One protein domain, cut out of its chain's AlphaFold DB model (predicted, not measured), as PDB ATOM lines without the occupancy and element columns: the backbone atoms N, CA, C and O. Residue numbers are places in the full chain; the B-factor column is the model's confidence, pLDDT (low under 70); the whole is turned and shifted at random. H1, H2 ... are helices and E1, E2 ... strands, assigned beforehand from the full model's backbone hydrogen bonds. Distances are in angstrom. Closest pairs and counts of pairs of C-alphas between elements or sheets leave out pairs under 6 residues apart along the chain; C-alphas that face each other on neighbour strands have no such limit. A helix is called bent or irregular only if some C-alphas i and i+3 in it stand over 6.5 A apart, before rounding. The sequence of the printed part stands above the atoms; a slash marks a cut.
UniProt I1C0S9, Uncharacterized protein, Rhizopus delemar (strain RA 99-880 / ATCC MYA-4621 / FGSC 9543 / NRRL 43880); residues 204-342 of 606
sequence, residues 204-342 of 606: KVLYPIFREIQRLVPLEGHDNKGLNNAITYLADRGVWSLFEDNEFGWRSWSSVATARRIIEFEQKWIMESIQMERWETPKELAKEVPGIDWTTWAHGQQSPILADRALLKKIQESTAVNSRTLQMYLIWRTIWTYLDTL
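AT A GLANCE: This is residues 204 to 342 of the 606 residues of an uncharacterized protein of Rhizopus delemar (strain RA 99-880 / ATCC MYA-4621 / FGSC 9543 / NRRL 43880) (UniProt I1C0S9). Three helices, H1, H2 and H7, stand in a triangle as a small bundle, loosely closed between H2 and H7, with H3 packed crosswise on H7. Beyond H2 lies a smaller lobe of the short helices H4 and H5 and the two-stranded antiparallel sheet E1 - E2, with H6 leading back toward H7. The 139 printed residues have seven named helices and two named strands, in the order H1 H2 H3 E1 H4 H5 E2 H6 H7; the class is mostly helix. The whole is compact, with a radius of gyration of the C-alphas of 15.1 A and spans of 42 by 32 by 32 A.

HOW THE PARTS SIT: H1, residues 204 to 216, and H2, residues 224 to 235, touch as a helical hairpin, opposite ways at a shallow tilt of 28 degrees. H1 touches H2 with residues 212 to 216 alone, and H2 touches H1 with residues 226 to 230 alone; the closest C-alphas, of Leu 216 and Gly 226, are 4.6 A apart. H7, residues 323 to 337, touches H1 at a shallow tilt of 31 degrees, opposite ways, with the C-alphas of Phe 210 and Ile 331 closest at 6.2 A. H2 and H7 are close but not clearly touching; the closest C-alphas, of Leu 234 and Thr 334, are 7.8 A apart. H3, residues 256 to 266, touches residues 325 to 329 of H7 alone, about perpendicular at 88 degrees, with the C-alphas of Ile 262 and Tyr 329 closest at 5.5 A. E1, residues 278 to 280, and E2, residues 305 to 307, are antiparallel neighbours, with N 280 and O 305 2.8 A apart and N 307 and O 278 2.9 A apart, within hydrogen-bond range. H4, residues 282 to 288, touches H5, residues 294 to 297, closest at the C-alphas of Pro 282 and Trp 294, 5.2 A. H5 touches residues 228 to 232 of H2 alone, with the C-alphas of Thr 232 and Trp 297 closest at 5.7 A. H6, residues 309 to 318, only just touches H4, with 3 pairs of C-alphas within 8 A, those of Glu 288 and Leu 312 closest at 7.1 A. H6 and H7 are apart. Every O i to N i+4 pair is within hydrogen-bond range in H2, H3, H6 and H7, against 7 of 9 in H1 and 2 of 3 in H4; H5 is too short for such a pair.

IN THESE COORDINATES: H1 begins at C-alpha 204, (33.050, 32.837, 16.653), and is 19.3 A long; it is irregular, with C-alphas 205 and 208 7.2 A apart. H2 measures 16.3 A, H3 14.2 A, H4 10.0 A and H6 14.1 A. E1 begins at C-alpha 278, (25.299, 21.236, -23.113). H7, 21.1 A long, ends at C-alpha 337, (26.325, 32.553, 3.317).

THE WHOLE: The C-alphas of Ser 254 and Ser 303 are the two farthest apart, 44.4 A. The printed part has no cut. The links H2 to H3, 20 residues, and H3 to E1, 11 residues, are long. Mean pLDDT of the printed part is 74.2; residues 221 to 222, 241 to 278, 306 to 307 and 318 to 320 are under 70.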
ATOM      1  N   LYS A 204      32.569  34.021  15.917       90.31
ATOM      2  CA  LYS A 204      33.050  32.837  16.653       90.31
ATOM      3  C   LYS A 204      32.275  31.559  16.315       90.31
ATOM      4  O   LYS A 204      32.883  30.490  16.318       90.31
ATOM      5  N   VAL A 205      30.982  31.659  15.992       91.50
ATOM      6  CA  VAL A 205      30.150  30.506  15.589       91.50
ATOM      7  C   VAL A 205      30.669  29.824  14.312       91.50
ATOM      8  O   VAL A 205      30.565  28.607  14.174       91.50
ATOM      9  N   LEU A 206      31.354  30.576  13.439       93.50
ATOM     10  CA  LEU A 206      31.961  30.077  12.199       93.50
ATOM     11  C   LEU A 206      33.375  29.493  12.387       93.50
ATOM     12  O   LEU A 206      33.895  28.831  11.489       93.50
ATOM     13  N   TYR A 207      34.016  29.677  13.548       92.88
ATOM     14  CA  TYR A 207      35.393  29.207  13.782       92.88
ATOM     15  C   TYR A 207      35.611  27.694  13.581       92.88
ATOM     16  O   TYR A 207      36.693  27.331  13.110       92.88
ATOM     17  N   PRO A 208      34.662  26.785  13.896       94.50
ATOM     18  CA  PRO A 208      34.799  25.370  13.550       94.50
ATOM     19  C   PRO A 208      34.928  25.136  12.039       94.50
ATOM     20  O   PRO A 208      35.762  24.332  11.632       94.50
ATOM     21  N   ILE A 209      34.170  25.878  11.222       94.81
ATOM     22  CA  ILE A 209      34.220  25.805   9.754       94.81
ATOM     23  C   ILE A 209      35.552  26.377   9.255       94.81
ATOM     24  O   ILE A 209      36.250  25.721   8.487       94.81
ATOM     25  N   PHE A 210      35.972  27.548   9.750       92.75
ATOM     26  CA  PHE A 210      37.239  28.169   9.338       92.75
ATOM     27  C   PHE A 210      38.461  27.292   9.632       92.75
ATOM     28  O   PHE A 210      39.356  27.196   8.794       92.75
ATOM     29  N   ARG A 211      38.498  26.623  10.794       92.56
ATOM     30  CA  ARG A 211      39.581  25.685  11.131       92.56
ATOM     31  C   ARG A 211      39.630  24.497  10.174       92.56
ATOM     32  O   ARG A 211      40.721  24.054   9.834       92.56
ATOM     33  N   GLU A 212      38.480  24.006   9.720       94.62
ATOM     34  CA  GLU A 212      38.434  22.902   8.762       94.62
ATOM     35  C   GLU A 212      38.860  23.347   7.354       94.62
ATOM     36  O   GLU A 212      39.659  22.657   6.725       94.62
ATOM     37  N   ILE A 213      38.463  24.546   6.902       89.94
ATOM     38  CA  ILE A 213      38.997  25.153   5.666       89.94
ATOM     39  C   ILE A 213      40.528  25.277   5.751       89.94
ATOM     40  O   ILE A 213      41.228  24.894   4.820       89.94
ATOM     41  N   GLN A 214      41.065  25.764   6.875       87.31
ATOM     42  CA  GLN A 214      42.513  25.889   7.097       87.31
ATOM     43  C   GLN A 214      43.242  24.538   7.130       87.31
ATOM     44  O   GLN A 214      44.382  24.451   6.676       87.31
ATOM     45  N   ARG A 215      42.594  23.488   7.653       91.12
ATOM     46  CA  ARG A 215      43.127  22.118   7.691       91.12
ATOM     47  C   ARG A 215      43.148  21.468   6.306       91.12
ATOM     48  O   ARG A 215      44.064  20.704   6.012       91.12
ATOM     49  N   LEU A 216      42.131  21.735   5.488       90.25
ATOM     50  CA  LEU A 216      41.977  21.170   4.146       90.25
ATOM     51  C   LEU A 216      42.771  21.944   3.085       90.25
ATOM     52  O   LEU A 216      43.293  21.332   2.160       90.25
ATOM     53  N   VAL A 217      42.916  23.262   3.235       84.75
ATOM     54  CA  VAL A 217      43.678  24.142   2.333       84.75
ATOM     55  C   VAL A 217      44.794  24.829   3.134       84.75
ATOM     56  O   VAL A 217      44.646  25.994   3.520       84.75
ATOM     57  N   PRO A 218      45.906  24.131   3.444       83.06
ATOM     58  CA  PRO A 218      47.037  24.726   4.153       83.06
ATOM     59  C   PRO A 218      47.702  25.839   3.326       83.06
ATOM     60  O   PRO A 218      47.623  25.874   2.100       83.06
ATOM     61  N   LEU A 219      48.379  26.774   4.004       77.38
ATOM     62  CA  LEU A 219      49.070  27.892   3.340       77.38
ATOM     63  C   LEU A 219      50.370  27.473   2.636       77.38
ATOM     64  O   LEU A 219      50.851  28.201   1.767       77.38
ATOM     65  N   GLU A 220      50.937  26.332   3.027       71.94
ATOM     66  CA  GLU A 220      52.156  25.751   2.471       71.94
ATOM     67  C   GLU A 220      51.798  24.468   1.715       71.94
ATOM     68  O   GLU A 220      51.157  23.572   2.263       71.94
ATOM     69  N   GLY A 221      52.209  24.397   0.446       62.06
ATOM     70  CA  GLY A 221      51.769  23.365  -0.492       62.06
ATOM     71  C   GLY A 221      50.453  23.718  -1.196       62.06
ATOM     72  O   GLY A 221      49.538  24.298  -0.614       62.06
ATOM     73  N   HIS A 222      50.367  23.372  -2.480       62.16
ATOM     74  CA  HIS A 222      49.116  23.375  -3.233       62.16
ATOM     75  C   HIS A 222      48.701  21.923  -3.454       62.16
ATOM     76  O   HIS A 222      49.394  21.185  -4.153       62.16
ATOM     77  N   ASP A 223      47.597  21.512  -2.834       72.12
ATOM     78  CA  ASP A 223      47.022  20.180  -3.001       72.12
ATOM     79  C   ASP A 223      45.588  20.298  -3.519       72.12
ATOM     80  O   ASP A 223      44.679  20.738  -2.809       72.12
ATOM     81  N   ASN A 224      45.383  19.854  -4.760       74.31
ATOM     82  CA  ASN A 224      44.062  19.807  -5.377       74.31
ATOM     83  C   ASN A 224      43.110  18.918  -4.564       74.31
ATOM     84  O   ASN A 224      41.918  19.206  -4.507       74.31
ATOM     85  N   LYS A 225      43.594  17.859  -3.900       81.62
ATOM     86  CA  LYS A 225      42.746  16.987  -3.076       81.62
ATOM     87  C   LYS A 225      42.232  17.727  -1.839       81.62
ATOM     88  O   LYS A 225      41.041  17.657  -1.544       81.62
ATOM     89  N   GLY A 226      43.098  18.473  -1.157       84.00
ATOM     90  CA  GLY A 226      42.734  19.399  -0.085       84.00
ATOM     91  C   GLY A 226      41.662  20.412  -0.501       84.00
ATOM     92  O   GLY A 226      40.628  20.521   0.161       84.00
ATOM     93  N   LEU A 227      41.852  21.071  -1.650       81.62
ATOM     94  CA  LEU A 227      40.877  22.005  -2.222       81.62
ATOM     95  C   LEU A 227      39.521  21.337  -2.523       81.62
ATOM     96  O   LEU A 227      38.488  21.829  -2.072       81.62
ATOM     97  N   ASN A 228      39.514  20.193  -3.216       82.50
ATOM     98  CA  ASN A 228      38.292  19.441  -3.538       82.50
ATOM     99  C   ASN A 228      37.521  19.008  -2.279       82.50
ATOM    100  O   ASN A 228      36.297  19.149  -2.215       82.50
ATOM    101  N   ASN A 229      38.232  18.550  -1.246       88.00
ATOM    102  CA  ASN A 229      37.628  18.228   0.047       88.00
ATOM    103  C   ASN A 229      37.009  19.467   0.713       88.00
ATOM    104  O   ASN A 229      35.927  19.361   1.284       88.00
ATOM    105  N   ALA A 230      37.662  20.633   0.637       87.50
ATOM    106  CA  ALA A 230      37.148  21.873   1.220       87.50
ATOM    107  C   ALA A 230      35.877  22.366   0.515       87.50
ATOM    108  O   ALA A 230      34.911  22.714   1.188       87.50
ATOM    109  N   ILE A 231      35.848  22.333  -0.822       83.50
ATOM    110  CA  ILE A 231      34.663  22.694  -1.618       83.50
ATOM    111  C   ILE A 231      33.498  21.757  -1.282       83.50
ATOM    112  O   ILE A 231      32.403  22.229  -1.002       83.50
ATOM    113  N   THR A 232      33.739  20.442  -1.237       84.88
ATOM    114  CA  THR A 232      32.702  19.443  -0.908       84.88
ATOM    115  C   THR A 232      32.176  19.633   0.522       84.88
ATOM    116  O   THR A 232      30.971  19.683   0.745       84.88
ATOM    117  N   TYR A 233      33.072  19.841   1.493       90.81
ATOM    118  CA  TYR A 233      32.722  20.115   2.891       90.81
ATOM    119  C   TYR A 233      31.868  21.386   3.069       90.81
ATOM    120  O   TYR A 233      31.023  21.445   3.970       90.81
ATOM    121  N   LEU A 234      32.095  22.401   2.233       89.19
ATOM    122  CA  LEU A 234      31.344  23.656   2.224       89.19
ATOM    123  C   LEU A 234      30.000  23.523   1.495       89.19
ATOM    124  O   LEU A 234      28.985  23.970   2.031       89.19
ATOM    125  N   ALA A 235      29.967  22.826   0.357       84.19
ATOM    126  CA  ALA A 235      28.744  22.479  -0.365       84.19
ATOM    127  C   ALA A 235      27.760  21.705   0.532       84.19
ATOM    128  O   ALA A 235      26.609  22.110   0.656       84.19
ATOM    129  N   ASP A 236      28.239  20.707   1.289       87.50
ATOM    130  CA  ASP A 236      27.482  19.962   2.318       87.50
ATOM    131  C   ASP A 236      26.825  20.847   3.405       87.50
ATOM    132  O   ASP A 236      26.016  20.364   4.200       87.50
ATOM    133  N   ARG A 237      27.200  22.131   3.488       90.69
ATOM    134  CA  ARG A 237      26.711  23.146   4.443       90.69
ATOM    135  C   ARG A 237      26.032  24.336   3.754       90.69
ATOM    136  O   ARG A 237      25.820  25.361   4.402       90.69
ATOM    137  N   GLY A 238      25.708  24.210   2.466       83.62
ATOM    138  CA  GLY A 238      25.074  25.253   1.655       83.62
ATOM    139  C   GLY A 238      25.982  26.439   1.315       83.62
ATOM    140  O   GLY A 238      25.468  27.500   0.972       83.62
ATOM    141  N   VAL A 239      27.308  26.297   1.441       84.38
ATOM    142  CA  VAL A 239      28.293  27.333   1.082       84.38
ATOM    143  C   VAL A 239      28.847  27.035  -0.313       84.38
ATOM    144  O   VAL A 239      29.829  26.306  -0.479       84.38
ATOM    145  N   TRP A 240      28.212  27.617  -1.328       73.94
ATOM    146  CA  TRP A 240      28.623  27.484  -2.725       73.94
ATOM    147  C   TRP A 240      29.762  28.461  -3.058       73.94
ATOM    148  O   TRP A 240      29.705  29.660  -2.757       73.94
ATOM    149  N   SER A 241      30.867  27.908  -3.572       61.38
ATOM    150  CA  SER A 241      32.175  28.583  -3.578       61.38
ATOM    151  C   SER A 241      33.034  28.386  -4.834       61.38
ATOM    152  O   SER A 241      34.109  28.949  -4.910       61.38
ATOM    153  N   LEU A 242      32.619  27.627  -5.845       57.66
ATOM    154  CA  LEU A 242      33.240  27.679  -7.191       57.66
ATOM    155  C   LEU A 242      32.204  27.461  -8.311       57.66
ATOM    156  O   LEU A 242      32.555  27.336  -9.481       57.66
ATOM    157  N   PHE A 243      30.933  27.383  -7.932       50.88
ATOM    158  CA  PHE A 243      29.788  27.043  -8.762       50.88
ATOM    159  C   PHE A 243      28.642  27.872  -8.174       50.88
ATOM    160  O   PHE A 243      28.284  27.609  -7.029       50.88
ATOM    161  N   GLU A 244      28.192  28.901  -8.903       36.50
ATOM    162  CA  GLU A 244      27.338  30.018  -8.428       36.50
ATOM    163  C   GLU A 244      28.028  30.869  -7.320       36.50
ATOM    164  O   GLU A 244      28.555  30.369  -6.325       36.50
ATOM    165  N   ASP A 245      28.202  32.185  -7.471       37.78
ATOM    166  CA  ASP A 245      27.164  33.201  -7.712       37.78
ATOM    167  C   ASP A 245      27.786  34.559  -8.157       37.78
ATOM    168  O   ASP A 245      28.998  34.748  -8.017       37.78
ATOM    169  N   ASN A 246      26.987  35.518  -8.647       35.12
ATOM    170  CA  ASN A 246      27.436  36.788  -9.262       35.12
ATOM    171  C   ASN A 246      27.281  38.031  -8.338       35.12
ATOM    172  O   ASN A 246      26.396  38.848  -8.572       35.12
ATOM    173  N   GLU A 247      28.152  38.264  -7.337       37.28
ATOM    174  CA  GLU A 247      28.048  39.482  -6.487       37.28
ATOM    175  C   GLU A 247      29.373  40.143  -6.001       37.28
ATOM    176  O   GLU A 247      30.206  39.524  -5.347       37.28
ATOM    177  N   PHE A 248      29.460  41.464  -6.254       34.12
ATOM    178  CA  PHE A 248      30.212  42.573  -5.605       34.12
ATOM    179  C   PHE A 248      31.752  42.706  -5.546       34.12
ATOM    180  O   PHE A 248      32.531  41.761  -5.524       34.12
ATOM    181  N   GLY A 249      32.211  43.975  -5.477       37.47
ATOM    182  CA  GLY A 249      33.627  44.340  -5.313       37.47
ATOM    183  C   GLY A 249      33.935  45.791  -4.880       37.47
ATOM    184  O   GLY A 249      33.321  46.729  -5.372       37.47
ATOM    185  N   TRP A 250      34.936  45.979  -3.992       34.78
ATOM    186  CA  TRP A 250      35.343  47.261  -3.352       34.78
ATOM    187  C   TRP A 250      36.858  47.379  -2.955       34.78
ATOM    188  O   TRP A 250      37.646  46.447  -3.122       34.78
ATOM    189  N   ARG A 251      37.320  48.555  -2.461       32.22
ATOM    190  CA  ARG A 251      38.747  48.956  -2.190       32.22
ATOM    191  C   ARG A 251      38.859  49.823  -0.896       32.22
ATOM    192  O   ARG A 251      37.850  50.386  -0.512       32.22
ATOM    193  N   SER A 252      39.987  50.043  -0.177       30.94
ATOM    194  CA  SER A 252      41.430  49.701  -0.324       30.94
ATOM    195  C   SER A 252      42.152  49.374   1.031       30.94
ATOM    196  O   SER A 252      41.525  49.504   2.068       30.94
ATOM    197  N   TRP A 253      43.438  48.951   0.997       38.66
ATOM    198  CA  TRP A 253      44.195  47.947   1.818       38.66
ATOM    199  C   TRP A 253      44.134  47.911   3.384       38.66
ATOM    200  O   TRP A 253      43.730  48.850   4.051       38.66
ATOM    201  N   SER A 254      44.641  46.796   3.961       52.31
ATOM    202  CA  SER A 254      44.523  46.308   5.369       52.31
ATOM    203  C   SER A 254      43.104  45.839   5.727       52.31
ATOM    204  O   SER A 254      42.176  46.614   5.584       52.31
ATOM    205  N   SER A 255      42.926  44.537   6.029       44.84
ATOM    206  CA  SER A 255      41.692  43.723   5.799       44.84
ATOM    207  C   SER A 255      41.167  43.772   4.349       44.84
ATOM    208  O   SER A 255      40.884  42.756   3.727       44.84
ATOM    209  N   VAL A 256      41.223  44.929   3.714       48.03
ATOM    210  CA  VAL A 256      40.863  45.180   2.326       48.03
ATOM    211  C   VAL A 256      41.988  44.833   1.338       48.03
ATOM    212  O   VAL A 256      41.765  44.772   0.137       48.03
ATOM    213  N   ALA A 257      43.210  44.546   1.803       43.72
ATOM    214  CA  ALA A 257      44.216  43.877   0.957       43.72
ATOM    215  C   ALA A 257      43.820  42.408   0.715       43.72
ATOM    216  O   ALA A 257      44.056  41.853  -0.354       43.72
ATOM    217  N   THR A 258      43.177  41.811   1.725       51.72
ATOM    218  CA  THR A 258      42.533  40.499   1.663       51.72
ATOM    219  C   THR A 258      41.280  40.577   0.796       51.72
ATOM    220  O   THR A 258      41.214  39.859  -0.197       51.72
ATOM    221  N   ALA A 259      40.367  41.517   1.077       60.88
ATOM    222  CA  ALA A 259      39.166  41.705   0.260       60.88
ATOM    223  C   ALA A 259      39.504  42.005  -1.210       60.88
ATOM    224  O   ALA A 259      38.948  41.378  -2.097       60.88
ATOM    225  N   ARG A 260      40.493  42.866  -1.501       60.34
ATOM    226  CA  ARG A 260      40.911  43.134  -2.886       60.34
ATOM    227  C   ARG A 260      41.360  41.867  -3.614       60.34
ATOM    228  O   ARG A 260      41.015  41.726  -4.771       60.34
ATOM    229  N   ARG A 261      42.091  40.946  -2.974       62.31
ATOM    230  CA  ARG A 261      42.500  39.680  -3.619       62.31
ATOM    231  C   ARG A 261      41.326  38.747  -3.901       62.31
ATOM    232  O   ARG A 261      41.375  38.013  -4.879       62.31
ATOM    233  N   ILE A 262      40.324  38.763  -3.027       65.69
ATOM    234  CA  ILE A 262      39.063  38.032  -3.186       65.69
ATOM    235  C   ILE A 262      38.279  38.631  -4.361       65.69
ATOM    236  O   ILE A 262      37.908  37.910  -5.275       65.69
ATOM    237  N   ILE A 263      38.185  39.956  -4.430       67.00
ATOM    238  CA  ILE A 263      37.463  40.690  -5.474       67.00
ATOM    239  C   ILE A 263      38.188  40.657  -6.826       67.00
ATOM    240  O   ILE A 263      37.559  40.465  -7.850       67.00
ATOM    241  N   GLU A 264      39.517  40.779  -6.873       66.94
ATOM    242  CA  GLU A 264      40.324  40.572  -8.092       66.94
ATOM    243  C   GLU A 264      40.251  39.118  -8.594       66.94
ATOM    244  O   GLU A 264      40.620  38.836  -9.735       66.94
ATOM    245  N   PHE A 265      39.815  38.189  -7.740       67.62
ATOM    246  CA  PHE A 265      39.485  36.824  -8.120       67.62
ATOM    247  C   PHE A 265      38.029  36.740  -8.608       67.62
ATOM    248  O   PHE A 265      37.832  36.351  -9.752       67.62
ATOM    249  N   GLU A 266      37.036  37.203  -7.842       67.56
ATOM    250  CA  GLU A 266      35.603  37.241  -8.208       67.56
ATOM    251  C   GLU A 266      35.322  38.059  -9.487       67.56
ATOM    252  O   GLU A 266      34.532  37.645 -10.329       67.56
ATOM    253  N   GLN A 267      36.056  39.143  -9.748       68.19
ATOM    254  CA  GLN A 267      35.974  39.901 -11.005       68.19
ATOM    255  C   GLN A 267      36.390  39.085 -12.236       68.19
ATOM    256  O   GLN A 267      35.950  39.386 -13.341       68.19
ATOM    257  N   LYS A 268      37.201  38.031 -12.071       66.00
ATOM    258  CA  LYS A 268      37.485  37.078 -13.156       66.00
ATOM    259  C   LYS A 268      36.322  36.122 -13.395       66.00
ATOM    260  O   LYS A 268      36.266  35.532 -14.470       66.00
ATOM    261  N   TRP A 269      35.400  35.978 -12.444       63.81
ATOM    262  CA  TRP A 269      34.196  35.161 -12.585       63.81
ATOM    263  C   TRP A 269      33.069  35.883 -13.318       63.81
ATOM    264  O   TRP A 269      32.422  35.221 -14.121       63.81
ATOM    265  N   ILE A 270      32.944  37.212 -13.199       64.25
ATOM    266  CA  ILE A 270      31.942  38.026 -13.923       64.25
ATOM    267  C   ILE A 270      31.882  37.650 -15.416       64.25
ATOM    268  O   ILE A 270      32.896  37.675 -16.124       64.25
ATOM    269  N   MET A 271      30.696  37.260 -15.886       58.97
ATOM    270  CA  MET A 271      30.397  36.889 -17.274       58.97
ATOM    271  C   MET A 271      29.250  37.755 -17.790       58.97
ATOM    272  O   MET A 271      28.254  37.913 -17.095       58.97
ATOM    273  N   GLU A 272      29.384  38.278 -19.009       52.78
ATOM    274  CA  GLU A 272      28.349  39.099 -19.661       52.78
ATOM    275  C   GLU A 272      27.116  38.270 -20.060       52.78
ATOM    276  O   GLU A 272      26.006  38.784 -20.100       52.78
ATOM    277  N   SER A 273      27.288  36.971 -20.319       55.12
ATOM    278  CA  SER A 273      26.192  36.001 -20.398       55.12
ATOM    279  C   SER A 273      26.692  34.591 -20.078       55.12
ATOM    280  O   SER A 273      27.849  34.262 -20.343       55.12
ATOM    281  N   ILE A 274      25.814  33.763 -19.507       58.16
ATOM    282  CA  ILE A 274      25.999  32.311 -19.377       58.16
ATOM    283  C   ILE A 274      25.176  31.658 -20.484       58.16
ATOM    284  O   ILE A 274      23.966  31.878 -20.576       58.16
ATOM    285  N   GLN A 275      25.810  30.835 -21.316       63.38
ATOM    286  CA  GLN A 275      25.116  30.004 -22.288       63.38
ATOM    287  C   GLN A 275      25.144  28.555 -21.814       63.38
ATOM    288  O   GLN A 275      26.151  27.853 -21.879       63.38
ATOM    289  N   MET A 276      23.986  28.095 -21.342       64.88
ATOM    290  CA  MET A 276      23.738  26.695 -21.006       64.88
ATOM    291  C   MET A 276      23.714  25.852 -22.291       64.88
ATOM    292  O   MET A 276      22.657  25.559 -22.855       64.88
ATOM    293  N   GLU A 277      24.902  25.534 -22.801       62.38
ATOM    294  CA  GLU A 277      25.114  24.928 -24.116       62.38
ATOM    295  C   GLU A 277      24.834  23.422 -24.122       62.38
ATOM    296  O   GLU A 277      24.305  22.898 -25.107       62.38
ATOM    297  N   ARG A 278      25.229  22.701 -23.059       69.06
ATOM    298  CA  ARG A 278      25.299  21.236 -23.113       69.06
ATOM    299  C   ARG A 278      25.189  20.536 -21.757       69.06
ATOM    300  O   ARG A 278      25.668  21.013 -20.739       69.06
ATOM    301  N   TRP A 279      24.610  19.337 -21.796       72.88
ATOM    302  CA  TRP A 279      24.655  18.341 -20.728       72.88
ATOM    303  C   TRP A 279      25.945  17.508 -20.798       72.88
ATOM    304  O   TRP A 279      26.176  16.829 -21.804       72.88
ATOM    305  N   GLU A 280      26.753  17.514 -19.737       77.88
ATOM    306  CA  GLU A 280      28.032  16.791 -19.647       77.88
ATOM    307  C   GLU A 280      28.147  15.972 -18.356       77.88
ATOM    308  O   GLU A 280      27.790  16.424 -17.270       77.88
ATOM    309  N   THR A 281      28.642  14.738 -18.449       83.88
ATOM    310  CA  THR A 281      28.844  13.878 -17.272       83.88
ATOM    311  C   THR A 281      30.084  14.295 -16.468       83.88
ATOM    312  O   THR A 281      31.046  14.804 -17.045       83.88
ATOM    313  N   PRO A 282      30.176  13.973 -15.162       84.75
ATOM    314  CA  PRO A 282      31.392  14.175 -14.361       84.75
ATOM    315  C   PRO A 282      32.688  13.604 -14.971       84.75
ATOM    316  O   PRO A 282      33.774  14.111 -14.705       84.75
ATOM    317  N   LYS A 283      32.600  12.572 -15.827       85.56
ATOM    318  CA  LYS A 283      33.742  12.014 -16.581       85.56
ATOM    319  C   LYS A 283      34.143  12.828 -17.811       85.56
ATOM    320  O   LYS A 283      35.258  12.662 -18.303       85.56
ATOM    321  N   GLU A 284      33.237  13.627 -18.356       86.50
ATOM    322  CA  GLU A 284      33.509  14.575 -19.437       86.50
ATOM    323  C   GLU A 284      34.055  15.876 -18.844       86.50
ATOM    324  O   GLU A 284      35.147  16.287 -19.231       86.50
ATOM    325  N   LEU A 285      33.423  16.390 -17.782       86.12
ATOM    326  CA  LEU A 285      33.906  17.535 -17.001       86.12
ATOM    327  C   LEU A 285      35.341  17.335 -16.483       86.12
ATOM    328  O   LEU A 285      36.168  18.236 -16.588       86.12
ATOM    329  N   ALA A 286      35.694  16.130 -16.019       87.94
ATOM    330  CA  ALA A 286      37.060  15.801 -15.593       87.94
ATOM    331  C   ALA A 286      38.116  15.824 -16.721       87.94
ATOM    332  O   ALA A 286      39.312  15.816 -16.428       87.94
ATOM    333  N   LYS A 287      37.711  15.846 -18.000       87.62
ATOM    334  CA  LYS A 287      38.626  16.045 -19.139       87.62
ATOM    335  C   LYS A 287      38.845  17.524 -19.438       87.62
ATOM    336  O   LYS A 287      39.950  17.884 -19.832       87.62
ATOM    337  N   GLU A 288      37.815  18.356 -19.273       84.62
ATOM    338  CA  GLU A 288      37.917  19.806 -19.493       84.62
ATOM    339  C   GLU A 288      38.576  20.514 -18.296       84.62
ATOM    340  O   GLU A 288      39.402  21.407 -18.476       84.62
ATOM    341  N   VAL A 289      38.273  20.060 -17.073       85.75
ATOM    342  CA  VAL A 289      38.756  20.627 -15.807       85.75
ATOM    343  C   VAL A 289      39.345  19.518 -14.913       85.75
ATOM    344  O   VAL A 289      38.708  19.088 -13.946       85.75
ATOM    345  N   PRO A 290      40.563  19.017 -15.203       85.88
ATOM    346  CA  PRO A 290      41.189  17.926 -14.446       85.88
ATOM    347  C   PRO A 290      41.652  18.319 -13.032       85.88
ATOM    348  O   PRO A 290      42.058  17.454 -12.257       85.88
ATOM    349  N   GLY A 291      41.628  19.610 -12.673       80.00
ATOM    350  CA  GLY A 291      41.959  20.066 -11.318       80.00
ATOM    351  C   GLY A 291      40.901  19.722 -10.257       80.00
ATOM    352  O   GLY A 291      41.203  19.759  -9.061       80.00
ATOM    353  N   ILE A 292      39.682  19.370 -10.681       81.44
ATOM    354  CA  ILE A 292      38.540  19.083  -9.808       81.44
ATOM    355  C   ILE A 292      38.180  17.596  -9.856       81.44
ATOM    356  O   ILE A 292      38.078  16.991 -10.922       81.44
ATOM    357  N   ASP A 293      37.951  17.004  -8.684       86.06
ATOM    358  CA  ASP A 293      37.381  15.663  -8.566       86.06
ATOM    359  C   ASP A 293      35.855  15.751  -8.659       86.06
ATOM    360  O   ASP A 293      35.126  15.709  -7.666       86.06
ATOM    361  N   TRP A 294      35.375  15.863  -9.896       83.31
ATOM    362  CA  TRP A 294      33.953  15.925 -10.222       83.31
ATOM    363  C   TRP A 294      33.162  14.704  -9.745       83.31
ATOM    364  O   TRP A 294      31.956  14.807  -9.540       83.31
ATOM    365  N   THR A 295      33.809  13.548  -9.549       83.69
ATOM    366  CA  THR A 295      33.124  12.347  -9.047       83.69
ATOM    367  C   THR A 295      32.889  12.451  -7.544       83.69
ATOM    368  O   THR A 295      31.791  12.138  -7.085       83.69
ATOM    369  N   THR A 296      33.872  12.933  -6.779       83.94
ATOM    370  CA  THR A 296      33.694  13.229  -5.348       83.94
ATOM    371  C   THR A 296      32.720  14.390  -5.141       83.94
ATOM    372  O   THR A 296      31.786  14.248  -4.353       83.94
ATOM    373  N   TRP A 297      32.865  15.483  -5.898       78.50
ATOM    374  CA  TRP A 297      31.976  16.650  -5.831       78.50
ATOM    375  C   TRP A 297      30.513  16.296  -6.145       78.50
ATOM    376  O   TRP A 297      29.615  16.696  -5.414       78.50
ATOM    377  N   ALA A 298      30.255  15.459  -7.158       77.19
ATOM    378  CA  ALA A 298      28.907  14.982  -7.484       77.19
ATOM    379  C   ALA A 298      28.403  13.844  -6.560       77.19
ATOM    380  O   ALA A 298      27.466  13.122  -6.915       77.19
ATOM    381  N   HIS A 299      29.037  13.613  -5.403       79.31
ATOM    382  CA  HIS A 299      28.734  12.530  -4.452       79.31
ATOM    383  C   HIS A 299      28.607  11.139  -5.108       79.31
ATOM    384  O   HIS A 299      27.702  10.355  -4.785       79.31
ATOM    385  N   GLY A 300      29.509  10.842  -6.047       79.81
ATOM    386  CA  GLY A 300      29.585   9.593  -6.809       79.81
ATOM    387  C   GLY A 300      28.633   9.495  -8.004       79.81
ATOM    388  O   GLY A 300      28.626   8.464  -8.678       79.81
ATOM    389  N   GLN A 301      27.825  10.521  -8.287       75.50
ATOM    390  CA  GLN A 301      26.908  10.498  -9.426       75.50
ATOM    391  C   GLN A 301      27.634  10.568 -10.772       75.50
ATOM    392  O   GLN A 301      28.804  10.933 -10.869       75.50
ATOM    393  N   GLN A 302      26.919  10.163 -11.820       76.81
ATOM    394  CA  GLN A 302      27.376  10.180 -13.214       76.81
ATOM    395  C   GLN A 302      26.338  10.821 -14.152       76.81
ATOM    396  O   GLN A 302      26.535  10.827 -15.364       76.81
ATOM    397  N   SER A 303      25.237  11.337 -13.594       70.25
ATOM    398  CA  SER A 303      24.195  12.065 -14.318       70.25
ATOM    399  C   SER A 303      24.807  13.269 -15.046       70.25
ATOM    400  O   SER A 303      25.664  13.936 -14.460       70.25
ATOM    401  N   PRO A 304      24.409  13.561 -16.295       70.50
ATOM    402  CA  PRO A 304      24.838  14.776 -16.970       70.50
ATOM    403  C   PRO A 304      24.407  16.026 -16.195       70.50
ATOM    404  O   PRO A 304      23.275  16.105 -15.720       70.50
ATOM    405  N   ILE A 305      25.303  17.001 -16.103       70.88
ATOM    406  CA  ILE A 305      25.093  18.321 -15.506       70.88
ATOM    407  C   ILE A 305      25.076  19.340 -16.647       70.88
ATOM    408  O   ILE A 305      25.797  19.180 -17.633       70.88
ATOM    409  N   LEU A 306      24.239  20.368 -16.540       67.56
ATOM    410  CA  LEU A 306      24.186  21.448 -17.520       67.56
ATOM    411  C   LEU A 306      25.396  22.370 -17.319       67.56
ATOM    412  O   LEU A 306      25.566  22.935 -16.242       67.56
ATOM    413  N   ALA A 307      26.255  22.473 -18.332       69.56
ATOM    414  CA  ALA A 307      27.544  23.151 -18.248       69.56
ATOM    415  C   ALA A 307      27.684  24.276 -19.288       69.56
ATOM    416  O   ALA A 307      27.134  24.212 -20.390       69.56
ATOM    417  N   ASP A 308      28.469  25.288 -18.916       76.44
ATOM    418  CA  ASP A 308      28.897  26.410 -19.753       76.44
ATOM    419  C   ASP A 308      30.426  26.350 -19.914       76.44
ATOM    420  O   ASP A 308      31.170  26.212 -18.938       76.44
ATOM    421  N   ARG A 309      30.916  26.449 -21.152       78.00
ATOM    422  CA  ARG A 309      32.342  26.272 -21.470       78.00
ATOM    423  C   ARG A 309      33.229  27.433 -21.022       78.00
ATOM    424  O   ARG A 309      34.396  27.216 -20.684       78.00
ATOM    425  N   ALA A 310      32.705  28.655 -20.999       77.62
ATOM    426  CA  ALA A 310      33.426  29.807 -20.472       77.62
ATOM    427  C   ALA A 310      33.556  29.711 -18.943       77.62
ATOM    428  O   ALA A 310      34.632  29.986 -18.405       77.62
ATOM    429  N   LEU A 311      32.517  29.221 -18.260       75.19
ATOM    430  CA  LEU A 311      32.543  28.914 -16.833       75.19
ATOM    431  C   LEU A 311      33.554  27.799 -16.519       75.19
ATOM    432  O   LEU A 311      34.425  28.000 -15.673       75.19
ATOM    433  N   LEU A 312      33.527  26.665 -17.237       77.81
ATOM    434  CA  LEU A 312      34.500  25.571 -17.059       77.81
ATOM    435  C   LEU A 312      35.950  26.042 -17.233       77.81
ATOM    436  O   LEU A 312      36.823  25.683 -16.438       77.81
ATOM    437  N   LYS A 313      36.211  26.920 -18.206       79.62
ATOM    438  CA  LYS A 313      37.530  27.535 -18.383       79.62
ATOM    439  C   LYS A 313      37.945  28.381 -17.168       79.62
ATOM    440  O   LYS A 313      39.071  28.237 -16.692       79.62
ATOM    441  N   LYS A 314      37.051  29.221 -16.632       75.56
ATOM    442  CA  LYS A 314      37.308  30.044 -15.429       75.56
ATOM    443  C   LYS A 314      37.528  29.195 -14.174       75.56
ATOM    444  O   LYS A 314      38.413  29.503 -13.370       75.56
ATOM    445  N   ILE A 315      36.790  28.093 -14.034       74.19
ATOM    446  CA  ILE A 315      37.006  27.091 -12.985       74.19
ATOM    447  C   ILE A 315      38.425  26.506 -13.114       74.19
ATOM    448  O   ILE A 315      39.179  26.510 -12.141       74.19
ATOM    449  N   GLN A 316      38.836  26.071 -14.311       79.06
ATOM    450  CA  GLN A 316      40.175  25.518 -14.544       79.06
ATOM    451  C   GLN A 316      41.291  26.532 -14.246       79.06
ATOM    452  O   GLN A 316      42.255  26.185 -13.562       79.06
ATOM    453  N   GLU A 317      41.153  27.790 -14.675       75.50
ATOM    454  CA  GLU A 317      42.079  28.879 -14.319       75.50
ATOM    455  C   GLU A 317      42.145  29.113 -12.795       75.50
ATOM    456  O   GLU A 317      43.216  29.389 -12.247       75.50
ATOM    457  N   SER A 318      41.027  28.929 -12.089       68.81
ATOM    458  CA  SER A 318      40.944  29.074 -10.632       68.81
ATOM    459  C   SER A 318      41.666  27.967  -9.861       68.81
ATOM    460  O   SER A 318      42.212  28.233  -8.791       68.81
ATOM    461  N   THR A 319      41.773  26.752 -10.418       67.94
ATOM    462  CA  THR A 319      42.565  25.658  -9.811       67.94
ATOM    463  C   THR A 319      44.079  25.912  -9.793       67.94
ATOM    464  O   THR A 319      44.809  25.173  -9.139       67.94
ATOM    465  N   ALA A 320      44.563  26.955 -10.479       68.62
ATOM    466  CA  ALA A 320      45.967  27.376 -10.469       68.62
ATOM    467  C   ALA A 320      46.263  28.522  -9.473       68.62
ATOM    468  O   ALA A 320      47.381  29.043  -9.426       68.62
ATOM    469  N   VAL A 321      45.270  28.959  -8.689       74.06
ATOM    470  CA  VAL A 321      45.413  30.059  -7.726       74.06
ATOM    471  C   VAL A 321      46.083  29.572  -6.437       74.06
ATOM    472  O   VAL A 321      45.829  28.480  -5.949       74.06
ATOM    473  N   ASN A 322      46.952  30.397  -5.844       79.69
ATOM    474  CA  ASN A 322      47.678  30.017  -4.629       79.69
ATOM    475  C   ASN A 322      46.741  29.705  -3.438       79.69
ATOM    476  O   ASN A 322      45.738  30.393  -3.223       79.69
ATOM    477  N   SER A 323      47.140  28.736  -2.606       77.50
ATOM    478  CA  SER A 323      46.358  28.213  -1.476       77.50
ATOM    479  C   SER A 323      45.910  29.294  -0.484       77.50
ATOM    480  O   SER A 323      44.826  29.198   0.082       77.50
ATOM    481  N   ARG A 324      46.700  30.366  -0.303       75.69
ATOM    482  CA  ARG A 324      46.328  31.505   0.551       75.69
ATOM    483  C   ARG A 324      45.107  32.247   0.000       75.69
ATOM    484  O   ARG A 324      44.166  32.473   0.752       75.69
ATOM    485  N   THR A 325      45.109  32.626  -1.280       76.00
ATOM    486  CA  THR A 325      43.955  33.305  -1.899       76.00
ATOM    487  C   THR A 325      42.713  32.412  -1.862       76.00
ATOM    488  O   THR A 325      41.657  32.894  -1.463       76.00
ATOM    489  N   LEU A 326      42.849  31.117  -2.179       76.81
ATOM    490  CA  LEU A 326      41.741  30.154  -2.115       76.81
ATOM    491  C   LEU A 326      41.170  30.032  -0.692       76.81
ATOM    492  O   LEU A 326      39.977  30.236  -0.501       76.81
ATOM    493  N   GLN A 327      42.008  29.794   0.323       82.94
ATOM    494  CA  GLN A 327      41.575  29.700   1.726       82.94
ATOM    495  C   GLN A 327      40.809  30.957   2.179       82.94
ATOM    496  O   GLN A 327      39.771  30.856   2.831       82.94
ATOM    497  N   MET A 328      41.306  32.145   1.820       81.06
ATOM    498  CA  MET A 328      40.694  33.427   2.186       81.06
ATOM    499  C   MET A 328      39.344  33.643   1.493       81.06
ATOM    500  O   MET A 328      38.402  34.108   2.130       81.06
ATOM    501  N   TYR A 329      39.240  33.263   0.221       80.75
ATOM    502  CA  TYR A 329      37.998  33.294  -0.542       80.75
ATOM    503  C   TYR A 329      36.954  32.298   0.021       80.75
ATOM    504  O   TYR A 329      35.808  32.677   0.246       80.75
ATOM    505  N   LEU A 330      37.347  31.064   0.365       84.19
ATOM    506  CA  LEU A 330      36.444  30.073   0.976       84.19
ATOM    507  C   LEU A 330      35.909  30.537   2.347       84.19
ATOM    508  O   LEU A 330      34.733  30.337   2.668       84.19
ATOM    509  N   ILE A 331      36.752  31.197   3.150       87.00
ATOM    510  CA  ILE A 331      36.341  31.836   4.412       87.00
ATOM    511  C   ILE A 331      35.360  32.989   4.145       87.00
ATOM    512  O   ILE A 331      34.366  33.105   4.858       87.00
ATOM    513  N   TRP A 332      35.597  33.811   3.119       85.25
ATOM    514  CA  TRP A 332      34.693  34.901   2.740       85.25
ATOM    515  C   TRP A 332      33.311  34.399   2.314       85.25
ATOM    516  O   TRP A 332      32.321  34.838   2.895       85.25
ATOM    517  N   ARG A 333      33.231  33.414   1.407       84.56
ATOM    518  CA  ARG A 333      31.951  32.791   1.022       84.56
ATOM    519  C   ARG A 333      31.221  32.204   2.231       84.56
ATOM    520  O   ARG A 333      30.025  32.413   2.376       84.56
ATOM    521  N   THR A 334      31.946  31.574   3.162       90.50
ATOM    522  CA  THR A 334      31.368  31.090   4.431       90.50
ATOM    523  C   THR A 334      30.762  32.223   5.270       90.50
ATOM    524  O   THR A 334      29.683  32.050   5.831       90.50
ATOM    525  N   ILE A 335      31.437  33.374   5.377       89.06
ATOM    526  CA  ILE A 335      30.912  34.548   6.096       89.06
ATOM    527  C   ILE A 335      29.670  35.097   5.389       89.06
ATOM    528  O   ILE A 335      28.690  35.386   6.066       89.06
ATOM    529  N   TRP A 336      29.693  35.202   4.056       84.69
ATOM    530  CA  TRP A 336      28.577  35.710   3.254       84.69
ATOM    531  C   TRP A 336      27.321  34.841   3.410       84.69
ATOM    532  O   TRP A 336      26.279  35.343   3.823       84.69
ATOM    533  N   THR A 337      27.437  33.522   3.206       85.69
ATOM    534  CA  THR A 337      26.325  32.553   3.317       85.69
ATOM    535  C   THR A 337      25.640  32.540   4.689       85.69
ATOM    536  O   THR A 337      24.467  32.177   4.784       85.69
ATOM    537  N   TYR A 338      26.362  32.893   5.756       90.44
ATOM    538  CA  TYR A 338      25.852  32.891   7.130       90.44
ATOM    539  C   TYR A 338      25.690  34.298   7.724       90.44
ATOM    540  O   TYR A 338      25.411  34.414   8.919       90.44
ATOM    541  N   LEU A 339      25.828  35.366   6.929       88.31
ATOM    542  CA  LEU A 339      25.862  36.742   7.436       88.31
ATOM    543  C   LEU A 339      24.602  37.106   8.235       88.31
ATOM    544  O   LEU A 339      24.711  37.703   9.305       88.31
ATOM    545  N   ASP A 340      23.426  36.672   7.778       86.81
ATOM    546  CA  ASP A 340      22.133  36.952   8.418       86.81
ATOM    547  C   ASP A 340      21.968  36.329   9.810       86.81
ATOM    548  O   ASP A 340      21.198  36.835  10.637       86.81
ATOM    549  N   THR A 341      22.756  35.290  10.106       90.25
ATOM    550  CA  THR A 341      22.813  34.647  11.429       90.25
ATOM    551  C   THR A 341      23.653  35.430  12.441       90.25
ATOM    552  O   THR A 341      23.510  35.219  13.640       90.25
ATOM    553  N   LEU A 342      24.492  36.368  11.981       89.75
ATOM    554  CA  LEU A 342      25.380  37.160  12.832       89.75
ATOM    555  C   LEU A 342      24.686  38.419  13.402       89.75
ATOM    556  O   LEU A 342      23.575  38.800  13.013       89.75
TER     557      LEU A 342